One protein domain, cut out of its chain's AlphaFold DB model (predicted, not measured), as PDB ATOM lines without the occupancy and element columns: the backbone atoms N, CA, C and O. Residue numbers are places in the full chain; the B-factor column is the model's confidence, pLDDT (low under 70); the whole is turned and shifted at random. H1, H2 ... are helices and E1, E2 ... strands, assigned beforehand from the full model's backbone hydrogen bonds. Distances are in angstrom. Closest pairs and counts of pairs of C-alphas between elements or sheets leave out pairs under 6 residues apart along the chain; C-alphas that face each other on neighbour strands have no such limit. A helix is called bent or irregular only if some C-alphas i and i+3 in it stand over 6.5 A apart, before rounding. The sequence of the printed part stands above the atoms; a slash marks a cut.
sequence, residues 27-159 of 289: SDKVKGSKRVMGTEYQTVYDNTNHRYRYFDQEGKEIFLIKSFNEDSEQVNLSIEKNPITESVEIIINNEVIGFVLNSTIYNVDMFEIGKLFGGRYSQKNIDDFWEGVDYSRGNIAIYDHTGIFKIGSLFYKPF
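Overview. This is residues 27 to 159 of the 289 residues of an uncharacterized protein of Flavobacteriales bacterium (UniProt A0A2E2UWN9). Strands E4 to E12 wind into a small, nearly closed barrel, and E1, E2 and E3 carry the same sheet on as an extension past its E4 side. The barrel comes round where E4 runs on into E5, with E4 beside E6 and E5 beside E11; the helix H1 only grazes the sheet, near E12 and E10. The 133 printed residues hold twelve named strands and one named helix, H1 between E10 and E11, and the class is mostly strand. The sheet is antiparallel, in the order E1 - E2 - E3 - E4 - E6 - E7 - E8 - E9 - E10 - E12 - E11 - E5. The whole is compact, with a radius of gyration of the C-alphas of 14.6 A and spans of 38, 33 and 29 A.

Arrangement. E1, residues 29 to 36, and E2, 39 to 46, form a hairpin, with N 34 and O 41 2.9 A apart. E3, 51 to 55, follows with N 44 and O 53 at 2.9 A, then E4, 61 to 63, with N 62 and O 54 at 2.8 A. These four make a meander, each strand the antiparallel neighbour of the one before. E4 runs on into E5, 65 to 69, at 48 degrees. E6, 77 to 81, neighbours E4, with N 63 and O 79 at 3.0 A; the closest C-alphas of E5 and E6, Ser 67 and Leu 77, are 6.2 A apart. A second meander joins E6, E7 at 88 to 92, E8 at 95 to 101, E9 at 104 to 107 and E10 at 112 to 116, with N 80 and O 89 at 3.0 A, N 90 and O 98 at 2.8 A, N 99 and O 106 at 2.8 A, and N 105 and O 114 at 2.8 A. H1, 123 to 131, only grazes the sheet with residues 123 to 130, and each of its O i to N i+4 pairs is within hydrogen-bond range. E11, 140 to 144, neighbours E5, with N 68 and O 141 at 3.0 A. E12, 150 to 154, stands between E10 and E11, with N 115 and O 153 at 2.9 A and N 142 and O 152 at 2.9 A. E10, H1 and E11 form a split strand-helix-strand unit, two strands running the same way with E12 between them, and its crossover is right-handed. The sheet is folded, bent back into two leaves that face each other: E1 E2 E3 E4 E6 E7 E8 and E10 E12 E11 E5, with E9 as hinge.

Along the chain. E1 begins at C-alpha 29, (16.356, -5.668, 13.827), and is 20.2 A long; E2 is 21.3 A and E8 18.3 A. E12 ends at C-alpha 154, (-12.031, -18.286, 25.244).

Size, cuts and confidence. The farthest C-alphas, Ser 27 and Phe 159, are 43.8 A apart. The printed part has no cut and no long link. Its mean pLDDT is 73.4; 40 residues are under 70, among them 27 to 40 and 45 to 52.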
ATOM      1  N   SER A  27      18.153 -11.655  10.882       38.34
ATOM      2  CA  SER A  27      17.368 -10.696  10.094       38.34
ATOM      3  C   SER A  27      16.529  -9.721  10.928       38.34
ATOM      4  O   SER A  27      16.025  -8.733  10.387       38.34
ATOM      5  N   ASP A  28      16.345  -9.993  12.215       43.38
ATOM      6  CA  ASP A  28      15.381  -9.296  13.051       43.38
ATOM      7  C   ASP A  28      16.066  -8.108  13.739       43.38
ATOM      8  O   ASP A  28      16.861  -8.248  14.670       43.38
ATOM      9  N   LYS A  29      15.800  -6.895  13.242       44.09
ATOM     10  CA  LYS A  29      16.356  -5.668  13.827       44.09
ATOM     11  C   LYS A  29      15.705  -5.432  15.192       44.09
ATOM     12  O   LYS A  29      14.513  -5.125  15.269       44.09
ATOM     13  N   VAL A  30      16.494  -5.527  16.262       44.91
ATOM     14  CA  VAL A  30      16.086  -5.111  17.612       44.91
ATOM     15  C   VAL A  30      15.761  -3.618  17.575       44.91
ATOM     16  O   VAL A  30      16.642  -2.789  17.346       44.91
ATOM     17  N   LYS A  31      14.486  -3.268  17.762       47.75
ATOM     18  CA  LYS A  31      13.999  -1.883  17.778       47.75
ATOM     19  C   LYS A  31      13.642  -1.517  19.226       47.75
ATOM     20  O   LYS A  31      12.474  -1.477  19.588       47.75
ATOM     21  N   GLY A  32      14.662  -1.233  20.042       49.59
ATOM     22  CA  GLY A  32      14.515  -0.627  21.376       49.59
ATOM     23  C   GLY A  32      13.784  -1.470  22.435       49.59
ATOM     24  O   GLY A  32      13.575  -2.674  22.277       49.59
ATOM     25  N   SER A  33      13.419  -0.819  23.543       49.84
ATOM     26  CA  SER A  33      12.599  -1.379  24.619       49.84
ATOM     27  C   SER A  33      11.253  -0.653  24.701       49.84
ATOM     28  O   SER A  33      11.178   0.566  24.533       49.84
ATOM     29  N   LYS A  34      10.165  -1.394  24.932       51.22
ATOM     30  CA  LYS A  34       8.817  -0.837  25.108       51.22
ATOM     31  C   LYS A  34       8.397  -1.013  26.555       51.22
ATOM     32  O   LYS A  34       8.425  -2.124  27.077       51.22
ATOM     33  N   ARG A  35       7.981   0.079  27.196       42.84
ATOM     34  CA  ARG A  35       7.375   0.026  28.528       42.84
ATOM     35  C   ARG A  35       5.866  -0.093  28.407       42.84
ATOM     36  O   ARG A  35       5.233   0.772  27.811       42.84
ATOM     37  N   VAL A  36       5.301  -1.145  28.988       51.16
ATOM     38  CA  VAL A  36       3.850  -1.320  29.124       51.16
ATOM     39  C   VAL A  36       3.560  -1.600  30.591       51.16
ATOM     40  O   VAL A  36       4.163  -2.498  31.174       51.16
ATOM     41  N   MET A  37       2.698  -0.780  31.204       50.97
ATOM     42  CA  MET A  37       2.368  -0.853  32.637       50.97
ATOM     43  C   MET A  37       3.608  -0.862  33.559       50.97
ATOM     44  O   MET A  37       3.679  -1.602  34.533       50.97
ATOM     45  N   GLY A  38       4.630  -0.065  33.226       54.12
ATOM     46  CA  GLY A  38       5.856   0.063  34.027       54.12
ATOM     47  C   GLY A  38       6.892  -1.058  33.850       54.12
ATOM     48  O   GLY A  38       8.005  -0.911  34.350       54.12
ATOM     49  N   THR A  39       6.577  -2.119  33.100       59.94
ATOM     50  CA  THR A  39       7.515  -3.214  32.790       59.94
ATOM     51  C   THR A  39       8.158  -2.985  31.426       59.94
ATOM     52  O   THR A  39       7.476  -2.607  30.474       59.94
ATOM     53  N   GLU A  40       9.476  -3.160  31.336       66.50
ATOM     54  CA  GLU A  40      10.270  -2.906  30.133       66.50
ATOM     55  C   GLU A  40      10.518  -4.208  29.363       66.50
ATOM     56  O   GLU A  40      11.181  -5.110  29.867       66.50
ATOM     57  N   TYR A  41       9.975  -4.290  28.146       74.00
ATOM     58  CA  TYR A  41      10.079  -5.450  27.261       74.00
ATOM     59  C   TYR A  41      11.038  -5.168  26.109       74.00
ATOM     60  O   TYR A  41      11.016  -4.079  25.520       74.00
ATOM     61  N   GLN A  42      11.840  -6.162  25.729       76.25
ATOM     62  CA  GLN A  42      12.658  -6.070  24.524       76.25
ATOM     63  C   GLN A  42      11.753  -6.179  23.295       76.25
ATOM     64  O   GLN A  42      10.938  -7.093  23.197       76.25
ATOM     65  N   THR A  43      11.874  -5.232  22.361       72.44
ATOM     66  CA  THR A  43      11.009  -5.172  21.177       72.44
ATOM     67  C   THR A  43      11.801  -5.484  19.913       72.44
ATOM     68  O   THR A  43      12.869  -4.923  19.653       72.44
ATOM     69  N   VAL A  44      11.262  -6.385  19.097       71.81
ATOM     70  CA  VAL A  44      11.872  -6.833  17.844       71.81
ATOM     71  C   VAL A  44      10.837  -6.724  16.736       71.81
ATOM     72  O   VAL A  44       9.708  -7.183  16.893       71.81
ATOM     73  N   TYR A  45      11.199  -6.103  15.617       65.19
ATOM     74  CA  TYR A  45      10.312  -6.053  14.460       65.19
ATOM     75  C   TYR A  45      10.593  -7.244  13.541       65.19
ATOM     76  O   TYR A  45      11.681  -7.358  12.975       65.19
ATOM     77  N   ASP A  46       9.604  -8.125  13.415       64.56
ATOM     78  CA  ASP A  46       9.612  -9.273  12.515       64.56
ATOM     79  C   ASP A  46       9.303  -8.791  11.096       64.56
ATOM     80  O   ASP A  46       8.165  -8.434  10.773       64.56
ATOM     81  N   ASN A  47      10.332  -8.786  10.251       60.41
ATOM     82  CA  ASN A  47      10.236  -8.351   8.859       60.41
ATOM     83  C   ASN A  47       9.422  -9.316   7.981       60.41
ATOM     84  O   ASN A  47       8.952  -8.916   6.922       60.41
ATOM     85  N   THR A  48       9.252 -10.571   8.397       60.16
ATOM     86  CA  THR A  48       8.544 -11.598   7.619       60.16
ATOM     87  C   THR A  48       7.037 -11.462   7.803       60.16
ATOM     88  O   THR A  48       6.262 -11.484   6.844       60.16
ATOM     89  N   ASN A  49       6.615 -11.281   9.054       54.09
ATOM     90  CA  ASN A  49       5.205 -11.143   9.404       54.09
ATOM     91  C   ASN A  49       4.754  -9.682   9.537       54.09
ATOM     92  O   ASN A  49       3.563  -9.445   9.737       54.09
ATOM     93  N   HIS A  50       5.677  -8.724   9.394       61.44
ATOM     94  CA  HIS A  50       5.458  -7.285   9.575       61.44
ATOM     95  C   HIS A  50       4.774  -6.965  10.908       61.44
ATOM     96  O   HIS A  50       3.752  -6.280  10.958       61.44
ATOM     97  N   ARG A  51       5.317  -7.512  12.002       61.94
ATOM     98  CA  ARG A  51       4.749  -7.361  13.348       61.94
ATOM     99  C   ARG A  51       5.820  -7.108  14.398       61.94
ATOM    100  O   ARG A  51       6.952  -7.565  14.269       61.94
ATOM    101  N   TYR A  52       5.437  -6.428  15.470       68.75
ATOM    102  CA  TYR A  52       6.277  -6.300  16.655       68.75
ATOM    103  C   TYR A  52       6.140  -7.543  17.535       68.75
ATOM    104  O   TYR A  52       5.028  -7.958  17.859       68.75
ATOM    105  N   ARG A  53       7.280  -8.117  17.912       74.06
ATOM    106  CA  ARG A  53       7.429  -9.204  18.882       74.06
ATOM    107  C   ARG A  53       8.030  -8.626  20.156       74.06
ATOM    108  O   ARG A  53       8.896  -7.748  20.086       74.06
ATOM    109  N   TYR A  54       7.563  -9.107  21.300       79.88
ATOM    110  CA  TYR A  54       7.988  -8.626  22.609       79.88
ATOM    111  C   TYR A  54       8.570  -9.781  23.404       79.88
ATOM    112  O   TYR A  54       8.050 -10.890  23.338       79.88
ATOM    113  N   PHE A  55       9.641  -9.513  24.138       79.69
ATOM    114  CA  PHE A  55      10.321 -10.508  24.954       79.69
ATOM    115  C   PHE A  55      10.498  -9.992  26.380       79.69
ATOM    116  O   PHE A  55      10.733  -8.793  26.583       79.69
ATOM    117  N   ASP A  56      10.367 -10.885  27.358       75.25
ATOM    118  CA  ASP A  56      10.767 -10.591  28.735       75.25
ATOM    119  C   ASP A  56      12.292 -10.592  28.909       75.25
ATOM    120  O   ASP A  56      13.068 -10.769  27.968       75.25
ATOM    121  N   GLN A  57      12.726 -10.374  30.150       76.12
ATOM    122  CA  GLN A  57      14.136 -10.388  30.536       76.12
ATOM    123  C   GLN A  57      14.782 -11.777  30.414       76.12
ATOM    124  O   GLN A  57      16.008 -11.872  30.380       76.12
ATOM    125  N   GLU A  58      13.981 -12.841  30.358       74.38
ATOM    126  CA  GLU A  58      14.438 -14.225  30.220       74.38
ATOM    127  C   GLU A  58      14.502 -14.668  28.746       74.38
ATOM    128  O   GLU A  58      15.008 -15.749  28.446       74.38
ATOM    129  N   GLY A  59      14.052 -13.818  27.815       72.19
ATOM    130  CA  GLY A  59      14.023 -14.089  26.381       72.19
ATOM    131  C   GLY A  59      12.792 -14.876  25.922       72.19
ATOM    132  O   GLY A  59      12.770 -15.353  24.785       72.19
ATOM    133  N   LYS A  60      11.761 -15.015  26.764       76.44
ATOM    134  CA  LYS A  60      10.478 -15.618  26.388       76.44
ATOM    135  C   LYS A  60       9.677 -14.623  25.557       76.44
ATOM    136  O   LYS A  60       9.540 -13.462  25.936       76.44
ATOM    137  N   GLU A  61       9.138 -15.066  24.422       78.50
ATOM    138  CA  GLU A  61       8.243 -14.228  23.617       78.50
ATOM    139  C   GLU A  61       6.890 -14.097  24.327       78.50
ATOM    140  O   GLU A  61       6.215 -15.097  24.594       78.50
ATOM    141  N   ILE A  62       6.495 -12.856  24.605       78.94
ATOM    142  CA  ILE A  62       5.248 -12.493  25.271       78.94
ATOM    143  C   ILE A  62       4.365 -11.742  24.287       78.94
ATOM    144  O   ILE A  62       4.796 -10.816  23.595       78.94
ATOM    145  N   PHE A  63       3.088 -12.101  24.259       79.81
ATOM    146  CA  PHE A  63       2.091 -11.341  23.525       79.81
ATOM    147  C   PHE A  63       1.470 -10.313  24.465       79.81
ATOM    148  O   PHE A  63       0.846 -10.656  25.466       79.81
ATOM    149  N   LEU A  64       1.641  -9.032  24.141       79.62
ATOM    150  CA  LEU A  64       1.063  -7.953  24.934       79.62
ATOM    151  C   LEU A  64      -0.441  -7.856  24.660       79.62
ATOM    152  O   LEU A  64      -0.857  -7.517  23.546       79.62
ATOM    153  N   ILE A  65      -1.240  -8.124  25.688       83.25
ATOM    154  CA  ILE A  65      -2.697  -8.224  25.596       83.25
ATOM    155  C   ILE A  65      -3.398  -7.550  26.774       83.25
ATOM    156  O   ILE A  65      -2.791  -7.262  27.806       83.25
ATOM    157  N   LYS A  66      -4.701  -7.322  26.615       84.38
ATOM    158  CA  LYS A  66      -5.636  -7.024  27.704       84.38
ATOM    159  C   LYS A  66      -6.774  -8.034  27.643       84.38
ATOM    160  O   LYS A  66      -7.274  -8.316  26.558       84.38
ATOM    161  N   SER A  67      -7.207  -8.560  28.779       85.69
ATOM    162  CA  SER A  67      -8.279  -9.559  28.838       85.69
ATOM    163  C   SER A  67      -9.340  -9.188  29.848       85.69
ATOM    164  O   SER A  67      -9.011  -8.683  30.920       85.69
ATOM    165  N   PHE A  68     -10.597  -9.477  29.524       83.50
ATOM    166  CA  PHE A  68     -11.742  -9.111  30.352       83.50
ATOM    167  C   PHE A  68     -12.750 -10.251  30.450       83.50
ATOM    168  O   PHE A  68     -12.936 -10.986  29.477       83.50
ATOM    169  N   ASN A  69     -13.382 -10.394  31.615       81.94
ATOM    170  CA  ASN A  69     -14.475 -11.340  31.833       81.94
ATOM    171  C   ASN A  69     -15.843 -10.745  31.429       81.94
ATOM    172  O   ASN A  69     -15.939  -9.581  31.035       81.94
ATOM    173  N   GLU A  70     -16.902 -11.550  31.537       72.75
ATOM    174  CA  GLU A  70     -18.307 -11.158  31.298       72.75
ATOM    175  C   GLU A  70     -18.749  -9.944  32.141       72.75
ATOM    176  O   GLU A  70     -19.536  -9.118  31.684       72.75
ATOM    177  N   ASP A  71     -18.193  -9.779  33.343       68.94
ATOM    178  CA  ASP A  71     -18.491  -8.659  34.244       68.94
ATOM    179  C   ASP A  71     -17.643  -7.399  33.942       68.94
ATOM    180  O   ASP A  71     -17.699  -6.404  34.665       68.94
ATOM    181  N   SER A  72     -16.895  -7.396  32.829       68.62
ATOM    182  CA  SER A  72     -15.971  -6.329  32.412       68.62
ATOM    183  C   SER A  72     -14.765  -6.104  33.328       68.62
ATOM    184  O   SER A  72     -14.106  -5.064  33.248       68.62
ATOM    185  N   GLU A  73     -14.440  -7.068  34.181       76.06
ATOM    186  CA  GLU A  73     -13.266  -7.023  35.043       76.06
ATOM    187  C   GLU A  73     -12.040  -7.521  34.279       76.06
ATOM    188  O   GLU A  73     -12.103  -8.506  33.535       76.06
ATOM    189  N   GLN A  74     -10.903  -6.846  34.466       80.62
ATOM    190  CA  GLN A  74      -9.655  -7.264  33.845       80.62
ATOM    191  C   GLN A  74      -9.185  -8.588  34.459       80.62
ATOM    192  O   GLN A  74      -8.929  -8.685  35.658       80.62
ATOM    193  N   VAL A  75      -9.033  -9.603  33.615       82.50
ATOM    194  CA  VAL A  75      -8.458 -10.894  33.993       82.50
ATOM    195  C   VAL A  75      -6.946 -10.810  33.830       82.50
ATOM    196  O   VAL A  75      -6.465 -10.272  32.835       82.50
ATOM    197  N   ASN A  76      -6.189 -11.359  34.781       81.94
ATOM    198  CA  ASN A  76      -4.745 -11.515  34.639       81.94
ATOM    199  C   ASN A  76      -4.433 -12.737  33.757       81.94
ATOM    200  O   ASN A  76      -4.189 -13.833  34.268       81.94
ATOM    201  N   LEU A  77      -4.524 -12.547  32.439       87.38
ATOM    202  CA  LEU A  77      -4.212 -13.543  31.415       87.38
ATOM    203  C   LEU A  77      -2.934 -13.122  30.685       87.38
ATOM    204  O   LEU A  77      -2.842 -11.992  30.203       87.38
ATOM    205  N   SER A  78      -1.978 -14.039  30.564       86.50
ATOM    206  CA  SER A  78      -0.818 -13.892  29.688       86.50
ATOM    207  C   SER A  78      -0.837 -14.951  28.589       86.50
ATOM    208  O   SER A  78      -1.424 -16.028  28.718       86.50
ATOM    209  N   ILE A  79      -0.228 -14.603  27.457       87.31
ATOM    210  CA  ILE A  79       0.014 -15.530  26.358       87.31
ATOM    211  C   ILE A  79       1.507 -15.507  26.106       87.31
ATOM    212  O   ILE A  79       2.088 -14.445  25.863       87.31
ATOM    213  N   GLU A  80       2.123 -16.675  26.180       86.12
ATOM    214  CA  GLU A  80       3.573 -16.788  26.183       86.12
ATOM    215  C   GLU A  80       4.000 -17.959  25.310       86.12
ATOM    216  O   GLU A  80       3.398 -19.033  25.342       86.12
ATOM    217  N   LYS A  81       5.052 -17.771  24.514       82.88
ATOM    218  CA  LYS A  81       5.635 -18.872  23.751       82.88
ATOM    219  C   LYS A  81       6.665 -19.584  24.614       82.88
ATOM    220  O   LYS A  81       7.671 -18.994  25.001       82.88
ATOM    221  N   ASN A  82       6.437 -20.857  24.900       74.81
ATOM    222  CA  ASN A  82       7.396 -21.675  25.623       74.81
ATOM    223  C   ASN A  82       8.623 -21.951  24.730       74.81
ATOM    224  O   ASN A  82       8.461 -22.478  23.626       74.81
ATOM    225  N   PRO A  83       9.847 -21.605  25.165       70.44
ATOM    226  CA  PRO A  83      11.045 -21.746  24.338       70.44
ATOM    227  C   PRO A  83      11.483 -23.206  24.150       70.44
ATOM    228  O   PRO A  83      12.252 -23.490  23.237       70.44
ATOM    229  N   ILE A  84      11.018 -24.131  24.999       71.62
ATOM    230  CA  ILE A  84      11.394 -25.551  24.954       71.62
ATOM    231  C   ILE A  84      10.446 -26.331  24.044       71.62
ATOM    232  O   ILE A  84      10.886 -27.117  23.209       71.62
ATOM    233  N   THR A  85       9.141 -26.142  24.225       70.62
ATOM    234  CA  THR A  85       8.104 -26.881  23.487       70.62
ATOM    235  C   THR A  85       7.644 -26.161  22.222       70.62
ATOM    236  O   THR A  85       6.888 -26.733  21.443       70.62
ATOM    237  N   GLU A  86       8.051 -24.903  22.038       70.19
ATOM    238  CA  GLU A  86       7.568 -23.973  21.008       70.19
ATOM    239  C   GLU A  86       6.049 -23.726  21.024       70.19
ATOM    240  O   GLU A  86       5.521 -23.041  20.142       70.19
ATOM    241  N   SER A  87       5.341 -24.233  22.038       77.75
ATOM    242  CA  SER A  87       3.903 -24.053  22.196       77.75
ATOM    243  C   SER A  87       3.578 -22.640  22.660       77.75
ATOM    244  O   SER A  87       4.265 -22.071  23.507       77.75
ATOM    245  N   VAL A  88       2.494 -22.083  22.126       85.38
ATOM    246  CA  VAL A  88       1.911 -20.837  22.624       85.38
ATOM    247  C   VAL A  88       0.934 -21.202  23.737       85.38
ATOM    248  O   VAL A  88      -0.086 -21.837  23.481       85.38
ATOM    249  N   GLU A  89       1.279 -20.848  24.967       87.12
ATOM    250  CA  GLU A  89       0.548 -21.176  26.190       87.12
ATOM    251  C   GLU A  89      -0.363 -20.012  26.589       87.12
ATOM    252  O   GLU A  89       0.036 -18.849  26.513       87.12
ATOM    253  N   ILE A  90      -1.582 -20.330  27.027       88.62
ATOM    254  CA  ILE A  90      -2.487 -19.400  27.702       88.62
ATOM    255  C   ILE A  90      -2.344 -19.629  29.203       88.62
ATOM    256  O   ILE A  90      -2.596 -20.735  29.691       88.62
ATOM    257  N   ILE A  91      -1.966 -18.585  29.930       87.19
ATOM    258  CA  ILE A  91      -1.709 -18.637  31.365       87.19
ATOM    259  C   ILE A  91      -2.680 -17.689  32.064       87.19
ATOM    260  O   ILE A  91      -2.825 -16.534  31.670       87.19
ATOM    261  N   ILE A  92      -3.352 -18.168  33.109       83.69
ATOM    262  CA  ILE A  92      -4.202 -17.349  33.984       83.69
ATOM    263  C   ILE A  92      -3.783 -17.628  35.421       83.69
ATOM    264  O   ILE A  92      -3.683 -18.782  35.819       83.69
ATOM    265  N   ASN A  93      -3.539 -16.577  36.211       78.62
ATOM    266  CA  ASN A  93      -3.115 -16.706  37.615       78.62
ATOM    267  C   ASN A  93      -1.886 -17.623  37.814       78.62
ATOM    268  O   ASN A  93      -1.820 -18.365  38.790       78.62
ATOM    269  N   ASN A  94      -0.906 -17.548  36.906       75.69
ATOM    270  CA  ASN A  94       0.314 -18.372  36.876       75.69
ATOM    271  C   ASN A  94       0.095 -19.874  36.615       75.69
ATOM    272  O   ASN A  94       1.020 -20.664  36.799       75.69
ATOM    273  N   GLU A  95      -1.089 -20.277  36.154       81.00
ATOM    274  CA  GLU A  95      -1.371 -21.651  35.738       81.00
ATOM    275  C   GLU A  95      -1.599 -21.710  34.228       81.00
ATOM    276  O   GLU A  95      -2.333 -20.894  33.664       81.00
ATOM    277  N   VAL A  96      -0.966 -22.680  33.560       86.19
ATOM    278  CA  VAL A  96      -1.218 -22.961  32.141       86.19
ATOM    279  C   VAL A  96      -2.604 -23.585  32.024       86.19
ATOM    280  O   VAL A  96      -2.826 -24.707  32.479       86.19
ATOM    281  N   ILE A  97      -3.533 -22.864  31.400       88.12
ATOM    282  CA  ILE A  97      -4.915 -23.325  31.217       88.12
ATOM    283  C   ILE A  97      -5.155 -23.929  29.832       88.12
ATOM    284  O   ILE A  97      -6.135 -24.650  29.634       88.12
ATOM    285  N   GLY A  98      -4.279 -23.640  28.867       87.19
ATOM    286  CA  GLY A  98      -4.447 -24.105  27.501       87.19
ATOM    287  C   GLY A  98      -3.319 -23.727  26.549       87.19
ATOM    288  O   GLY A  98      -2.371 -23.035  26.914       87.19
ATOM    289  N   PHE A  99      -3.454 -24.179  25.307       88.06
ATOM    290  CA  PHE A  99      -2.470 -24.032  24.239       88.06
ATOM    291  C   PHE A  99      -3.136 -23.554  22.951       88.06
ATOM    292  O   PHE A  99      -4.267 -23.936  22.648       88.06
ATOM    293  N   VAL A 100      -2.421 -22.754  22.163       85.88
ATOM    294  CA  VAL A 100      -2.895 -22.269  20.864       85.88
ATOM    295  C   VAL A 100      -2.303 -23.107  19.738       85.88
ATOM    296  O   VAL A 100      -1.086 -23.181  19.577       85.88
ATOM    297  N   LEU A 101      -3.171 -23.693  18.917       80.12
ATOM    298  CA  LEU A 101      -2.830 -24.462  17.722       80.12
ATOM    299  C   LEU A 101      -3.695 -23.975  16.557       80.12
ATOM    300  O   LEU A 101      -4.919 -24.038  16.627       80.12
ATOM    301  N   ASN A 102      -3.071 -23.489  15.478       77.75
ATOM    302  CA  ASN A 102      -3.767 -22.996  14.277       77.75
ATOM    303  C   ASN A 102      -4.936 -22.046  14.604       77.75
ATOM    304  O   ASN A 102      -6.074 -22.268  14.190       77.75
ATOM    305  N   SER A 103      -4.659 -21.015  15.404       80.06
ATOM    306  CA  SER A 103      -5.648 -20.028  15.862       80.06
ATOM    307  C   SER A 103      -6.789 -20.585  16.726       80.06
ATOM    308  O   SER A 103      -7.749 -19.869  17.006       80.06
ATOM    309  N   THR A 104      -6.694 -21.836  17.180       82.12
ATOM    310  CA  THR A 104      -7.642 -22.474  18.099       82.12
ATOM    311  C   THR A 104      -6.994 -22.682  19.457       82.12
ATOM    312  O   THR A 104      -5.843 -23.100  19.536       82.12
ATOM    313  N   ILE A 105      -7.721 -22.360  20.520       85.31
ATOM    314  CA  ILE A 105      -7.283 -22.515  21.904       85.31
ATOM    315  C   ILE A 105      -7.866 -23.822  22.432       85.31
ATOM    316  O   ILE A 105      -9.082 -24.009  22.413       85.31
ATOM    317  N   TYR A 106      -7.000 -24.700  22.921       81.88
ATOM    318  CA  TYR A 106      -7.361 -25.968  23.546       81.88
ATOM    319  C   TYR A 106      -7.014 -25.942  25.028       81.88
ATOM    320  O   TYR A 106      -5.979 -25.390  25.391       81.88
ATOM    321  N   ASN A 107      -7.842 -26.537  25.886       83.25
ATOM    322  CA  ASN A 107      -7.476 -26.735  27.289       83.25
ATOM    323  C   ASN A 107      -6.441 -27.869  27.443       83.25
ATOM    324  O   ASN A 107      -6.048 -28.513  26.468       83.25
ATOM    325  N   VAL A 108      -6.016 -28.139  28.679       81.00
ATOM    326  CA  VAL A 108      -5.065 -29.223  28.998       81.00
ATOM    327  C   VAL A 108      -5.542 -30.626  28.592       81.00
ATOM    328  O   VAL A 108      -4.715 -31.493  28.325       81.00
ATOM    329  N   ASP A 109      -6.855 -30.827  28.467       76.06
ATOM    330  CA  ASP A 109      -7.479 -32.080  28.020       76.06
ATOM    331  C   ASP A 109      -7.742 -32.110  26.499       76.06
ATOM    332  O   ASP A 109      -8.428 -33.000  25.998       76.06
ATOM    333  N   MET A 110      -7.200 -31.144  25.747       78.00
ATOM    334  CA  MET A 110      -7.348 -30.999  24.293       78.00
ATOM    335  C   MET A 110      -8.786 -30.743  23.805       78.00
ATOM    336  O   MET A 110      -9.095 -30.956  22.631       78.00
ATOM    337  N   PHE A 111      -9.664 -30.231  24.667       76.62
ATOM    338  CA  PHE A 111     -10.958 -29.698  24.248       76.62
ATOM    339  C   PHE A 111     -10.805 -28.276  23.731       76.62
ATOM    340  O   PHE A 111     -10.104 -27.460  24.326       76.62
ATOM    341  N   GLU A 112     -11.477 -27.976  22.622       81.81
ATOM    342  CA  GLU A 112     -11.547 -26.618  22.094       81.81
ATOM    343  C   GLU A 112     -12.280 -25.719  23.092       81.81
ATOM    344  O   GLU A 112     -13.430 -25.971  23.451       81.81
ATOM    345  N   ILE A 113     -11.594 -24.669  23.532       81.00
ATOM    346  CA  ILE A 113     -12.118 -23.682  24.474       81.00
ATOM    347  C   ILE A 113     -12.096 -22.266  23.911       81.00
ATOM    348  O   ILE A 113     -12.575 -21.361  24.580       81.00
ATOM    349  N   GLY A 114     -11.556 -22.018  22.718       83.25
ATOM    350  CA  GLY A 114     -11.539 -20.662  22.175       83.25
ATOM    351  C   GLY A 114     -10.796 -20.500  20.861       83.25
ATOM    352  O   GLY A 114     -10.349 -21.470  20.246       83.25
ATOM    353  N   LYS A 115     -10.634 -19.244  20.445       86.12
ATOM    354  CA  LYS A 115      -9.920 -18.843  19.228       86.12
ATOM    355  C   LYS A 115      -8.999 -17.658  19.507       86.12
ATOM    356  O   LYS A 115      -9.342 -16.766  20.281       86.12
ATOM    357  N   LEU A 116      -7.843 -17.639  18.847       86.44
ATOM    358  CA  LEU A 116      -6.862 -16.556  18.924       86.44
ATOM    359  C   LEU A 116      -6.340 -16.213  17.528       86.44
ATOM    360  O   LEU A 116      -5.716 -17.037  16.864       86.44
ATOM    361  N   PHE A 117      -6.530 -14.973  17.105       83.19
ATOM    362  CA  PHE A 117      -5.924 -14.419  15.911       83.19
ATOM    363  C   PHE A 117      -4.429 -14.152  16.141       83.19
ATOM    364  O   PHE A 117      -4.040 -13.212  16.832       83.19
ATOM    365  N   GLY A 118      -3.582 -14.980  15.526       70.00
ATOM    366  CA  GLY A 118      -2.122 -14.812  15.518       70.00
ATOM    367  C   GLY A 118      -1.561 -14.109  14.272       70.00
ATOM    368  O   GLY A 118      -0.342 -14.093  14.087       70.00
ATOM    369  N   GLY A 119      -2.433 -13.603  13.390       66.94
ATOM    370  CA  GLY A 119      -2.075 -13.032  12.090       66.94
ATOM    371  C   GLY A 119      -1.659 -11.557  12.132       66.94
ATOM    372  O   GLY A 119      -1.360 -10.988  13.178       66.94
ATOM    373  N   ARG A 120      -1.625 -10.913  10.959       65.06
ATOM    374  CA  ARG A 120      -1.293  -9.483  10.815       65.06
ATOM    375  C   ARG A 120      -2.389  -8.602  11.420       65.06
ATOM    376  O   ARG A 120      -3.531  -8.705  10.984       65.06
ATOM    377  N   TYR A 121      -2.024  -7.688  12.320       65.44
ATOM    378  CA  TYR A 121      -2.928  -6.775  13.039       65.44
ATOM    379  C   TYR A 121      -3.503  -5.633  12.173       65.44
ATOM    380  O   TYR A 121      -3.435  -4.469  12.554       65.44
ATOM    381  N   SER A 122      -4.059  -5.934  10.997       66.38
ATOM    382  CA  SER A 122      -4.903  -4.968  10.285       66.38
ATOM    383  C   SER A 122      -6.363  -5.206  10.659       66.38
ATOM    384  O   SER A 122      -6.781  -6.355  10.807       66.38
ATOM    385  N   GLN A 123      -7.143  -4.127  10.766       68.00
ATOM    386  CA  GLN A 123      -8.580  -4.202  11.047       68.00
ATOM    387  C   GLN A 123      -9.277  -5.197  10.112       68.00
ATOM    388  O   GLN A 123      -9.965  -6.098  10.569       68.00
ATOM    389  N   LYS A 124      -8.991  -5.099   8.808       72.94
ATOM    390  CA  LYS A 124      -9.549  -5.996   7.797       72.94
ATOM    391  C   LYS A 124      -9.239  -7.469   8.077       72.94
ATOM    392  O   LYS A 124     -10.136  -8.288   8.014       72.94
ATOM    393  N   ASN A 125      -7.992  -7.816   8.397       72.38
ATOM    394  CA  ASN A 125      -7.635  -9.222   8.615       72.38
ATOM    395  C   ASN A 125      -8.281  -9.795   9.883       72.38
ATOM    396  O   ASN A 125      -8.555 -10.990   9.939       72.38
ATOM    397  N   ILE A 126      -8.465  -8.956  10.904       71.69
ATOM    398  CA  ILE A 126      -9.141  -9.338  12.145       71.69
ATOM    399  C   ILE A 126     -10.636  -9.531  11.876       71.69
ATOM    400  O   ILE A 126     -11.196 -10.539  12.295       71.69
ATOM    401  N   ASP A 127     -11.259  -8.613  11.138       73.50
ATOM    402  CA  ASP A 127     -12.667  -8.717  10.744       73.50
ATOM    403  C   ASP A 127     -12.909  -9.961   9.878       73.50
ATOM    404  O   ASP A 127     -13.777 -10.764  10.207       73.50
ATOM    405  N   ASP A 128     -12.074 -10.184   8.856       77.19
ATOM    406  CA  ASP A 128     -12.130 -11.363   7.982       77.19
ATOM    407  C   ASP A 128     -11.955 -12.669   8.792       77.19
ATOM    408  O   ASP A 128     -12.595 -13.684   8.509       77.19
ATOM    409  N   PHE A 129     -11.094 -12.665   9.821       78.88
ATOM    410  CA  PHE A 129     -10.927 -13.810  10.721       78.88
ATOM    411  C   PHE A 129     -12.207 -14.106  11.505       78.88
ATOM    412  O   PHE A 129     -12.602 -15.266  11.595       78.88
ATOM    413  N   TRP A 130     -12.856 -13.081  12.061       74.44
ATOM    414  CA  TRP A 130     -14.077 -13.255  12.848       74.44
ATOM    415  C   TRP A 130     -15.301 -13.576  11.990       74.44
ATOM    416  O   TRP A 130     -16.150 -14.345  12.433       74.44
ATOM    417  N   GLU A 131     -15.375 -13.069  10.757       76.50
ATOM    418  CA  GLU A 131     -16.424 -13.431   9.794       76.50
ATOM    419  C   GLU A 131     -16.401 -14.937   9.470       76.50
ATOM    420  O   GLU A 131     -17.445 -15.545   9.251       76.50
ATOM    421  N   GLY A 132     -15.219 -15.563   9.501       63.56
ATOM    422  CA  GLY A 132     -15.040 -16.996   9.254       63.56
ATOM    423  C   GLY A 132     -15.234 -17.919  10.466       63.56
ATOM    424  O   GLY A 132     -15.016 -19.125  10.332       63.56
ATOM    425  N   VAL A 133     -15.589 -17.398  11.648       66.62
ATOM    426  CA  VAL A 133     -15.648 -18.163  12.907       66.62
ATOM    427  C   VAL A 133     -17.051 -18.087  13.518       66.62
ATOM    428  O   VAL A 133     -17.379 -17.161  14.254       66.62
ATOM    429  N   ASP A 134     -17.860 -19.128  13.290       54.56
ATOM    430  CA  ASP A 134     -19.245 -19.234  13.795       54.56
ATOM    431  C   ASP A 134     -19.367 -19.296  15.339       54.56
ATOM    432  O   ASP A 134     -20.453 -19.116  15.892       54.56
ATOM    433  N   TYR A 135     -18.269 -19.532  16.067       50.69
ATOM    434  CA  TYR A 135     -18.253 -19.780  17.519       50.69
ATOM    435  C   TYR A 135     -17.541 -18.677  18.317       50.69
ATOM    436  O   TYR A 135     -16.658 -18.953  19.126       50.69
ATOM    437  N   SER A 136     -17.911 -17.408  18.119       53.47
ATOM    438  CA  SER A 136     -17.206 -16.271  18.745       53.47
ATOM    439  C   SER A 136     -17.319 -16.166  20.281       53.47
ATOM    440  O   SER A 136     -16.670 -15.311  20.887       53.47
ATOM    441  N   ARG A 137     -18.093 -17.028  20.948       62.06
ATOM    442  CA  ARG A 137     -18.570 -16.793  22.319       62.06
ATOM    443  C   ARG A 137     -17.700 -17.479  23.370       62.06
ATOM    444  O   ARG A 137     -17.850 -18.666  23.642       62.06
ATOM    445  N   GLY A 138     -16.803 -16.699  23.963       66.69
ATOM    446  CA  GLY A 138     -16.039 -17.062  25.154       66.69
ATOM    447  C   GLY A 138     -16.315 -16.072  26.285       66.69
ATOM    448  O   GLY A 138     -16.484 -14.878  26.028       66.69
ATOM    449  N   ASN A 139     -16.325 -16.557  27.527       79.31
ATOM    450  CA  ASN A 139     -16.548 -15.727  28.716       79.31
ATOM    451  C   ASN A 139     -15.345 -14.835  29.077       79.31
ATOM    452  O   ASN A 139     -15.440 -13.993  29.968       79.31
ATOM    453  N   ILE A 140     -14.212 -15.019  28.394       83.81
ATOM    454  CA  ILE A 140     -13.057 -14.127  28.438       83.81
ATOM    455  C   ILE A 140     -12.789 -13.606  27.027       83.81
ATOM    456  O   ILE A 140     -12.538 -14.382  26.101       83.81
ATOM    457  N   ALA A 141     -12.803 -12.284  26.868       86.56
ATOM    458  CA  ALA A 141     -12.386 -11.617  25.640       86.56
ATOM    459  C   ALA A 141     -10.921 -11.184  25.744       86.56
ATOM    460  O   ALA A 141     -10.496 -10.653  26.771       86.56
ATOM    461  N   ILE A 142     -10.155 -11.393  24.673       86.12
ATOM    462  CA  ILE A 142      -8.729 -11.075  24.584       86.12
ATOM    463  C   ILE A 142      -8.544  -9.987  23.529       86.12
ATOM    464  O   ILE A 142      -8.933 -10.141  22.368       86.12
ATOM    465  N   TYR A 143      -7.925  -8.891  23.938       81.00
ATOM    466  CA  TYR A 143      -7.605  -7.737  23.116       81.00
ATOM    467  C   TYR A 143      -6.099  -7.584  22.990       81.00
ATOM    468  O   TYR A 143      -5.330  -8.053  23.831       81.00
ATOM    469  N   ASP A 144      -5.675  -6.882  21.950       76.06
ATOM    470  CA  ASP A 144      -4.309  -6.398  21.870       76.06
ATOM    471  C   ASP A 144      -3.988  -5.430  23.028       76.06
ATOM    472  O   ASP A 144      -4.868  -4.932  23.733       76.06
ATOM    473  N   HIS A 145      -2.708  -5.130  23.230       75.75
ATOM    474  CA  HIS A 145      -2.261  -4.212  24.282       75.75
ATOM    475  C   HIS A 145      -2.918  -2.818  24.259       75.75
ATOM    476  O   HIS A 145      -3.007  -2.177  25.310       75.75
ATOM    477  N   THR A 146      -3.380  -2.332  23.098       70.31
ATOM    478  CA  THR A 146      -4.109  -1.053  23.016       70.31
ATOM    479  C   THR A 146      -5.509  -1.162  23.621       70.31
ATOM    480  O   THR A 146      -6.054  -0.176  24.116       70.31
ATOM    481  N   GLY A 147      -6.075  -2.372  23.654       67.69
ATOM    482  CA  GLY A 147      -7.446  -2.629  24.064       67.69
ATOM    483  C   GLY A 147      -8.461  -2.233  22.995       67.69
ATOM    484  O   GLY A 147      -9.648  -2.176  23.299       67.69
ATOM    485  N   ILE A 148      -8.031  -1.921  21.769       69.50
ATOM    486  CA  ILE A 148      -8.922  -1.496  20.684       69.50
ATOM    487  C   ILE A 148      -9.429  -2.725  19.934       69.50
ATOM    488  O   ILE A 148     -10.641  -2.867  19.743       69.50
ATOM    489  N   PHE A 149      -8.528  -3.641  19.576       71.69
ATOM    490  CA  PHE A 149      -8.828  -4.742  18.667       71.69
ATOM    491  C   PHE A 149      -8.990  -6.059  19.425       71.69
ATOM    492  O   PHE A 149      -8.098  -6.472  20.166       71.69
ATOM    493  N   LYS A 150     -10.133  -6.733  19.233       77.50
ATOM    494  CA  LYS A 150     -10.369  -8.072  19.786       77.50
ATOM    495  C   LYS A 150      -9.603  -9.091  18.947       77.50
ATOM    496  O   LYS A 150      -9.896  -9.277  17.768       77.50
ATOM    497  N   ILE A 151      -8.648  -9.763  19.572       83.06
ATOM    498  CA  ILE A 151      -7.772 -10.741  18.920       83.06
ATOM    499  C   ILE A 151      -8.056 -12.169  19.377       83.06
ATOM    500  O   ILE A 151      -7.495 -13.099  18.820       83.06
ATOM    501  N   GLY A 152      -8.923 -12.381  20.364       84.69
ATOM    502  CA  GLY A 152      -9.345 -13.722  20.743       84.69
ATOM    503  C   GLY A 152     -10.522 -13.740  21.702       84.69
ATOM    504  O   GLY A 152     -10.930 -12.714  22.251       84.69
ATOM    505  N   SER A 153     -11.064 -14.930  21.901       87.12
ATOM    506  CA  SER A 153     -11.999 -15.233  22.980       87.12
ATOM    507  C   SER A 153     -11.807 -16.674  23.424       87.12
ATOM    508  O   SER A 153     -11.443 -17.537  22.622       87.12
ATOM    509  N   LEU A 154     -12.031 -16.933  24.709       86.88
ATOM    510  CA  LEU A 154     -12.031 -18.286  25.244       86.88
ATOM    511  C   LEU A 154     -13.068 -18.462  26.344       86.88
ATOM    512  O   LEU A 154     -13.478 -17.501  26.993       86.88
ATOM    513  N   PHE A 155     -13.484 -19.705  26.536       84.88
ATOM    514  CA  PHE A 155     -14.313 -20.156  27.629       84.88
ATOM    515  C   PHE A 155     -13.428 -20.768  28.715       84.88
ATOM    516  O   PHE A 155     -12.889 -21.863  28.566       84.88
ATOM    517  N   TYR A 156     -13.285 -20.059  29.826       80.69
ATOM    518  CA  TYR A 156     -12.593 -20.523  31.015       80.69
ATOM    519  C   TYR A 156     -13.389 -20.157  32.255       80.69
ATOM    520  O   TYR A 156     -13.588 -18.985  32.579       80.69
ATOM    521  N   LYS A 157     -13.823 -21.180  32.984       71.38
ATOM    522  CA  LYS A 157     -14.357 -21.019  34.331       71.38
ATOM    523  C   LYS A 157     -13.314 -21.576  35.292       71.38
ATOM    524  O   LYS A 157     -13.040 -22.773  35.204       71.38
ATOM    525  N   PRO A 158     -12.724 -20.746  36.172       66.62
ATOM    526  CA  PRO A 158     -11.801 -21.258  37.168       66.62
ATOM    527  C   PRO A 158     -12.524 -22.308  38.007       66.62
ATOM    528  O   PRO A 158     -13.694 -22.134  38.368       66.62
ATOM    529  N   PHE A 159     -11.835 -23.405  38.304       67.25
ATOM    530  CA  PHE A 159     -12.353 -24.369  39.257       67.25
ATOM    531  C   PHE A 159     -12.380 -23.708  40.635       67.25
ATOM    532  O   PHE A 159     -11.340 -23.359  41.192       67.25
TER     533      PHE A 159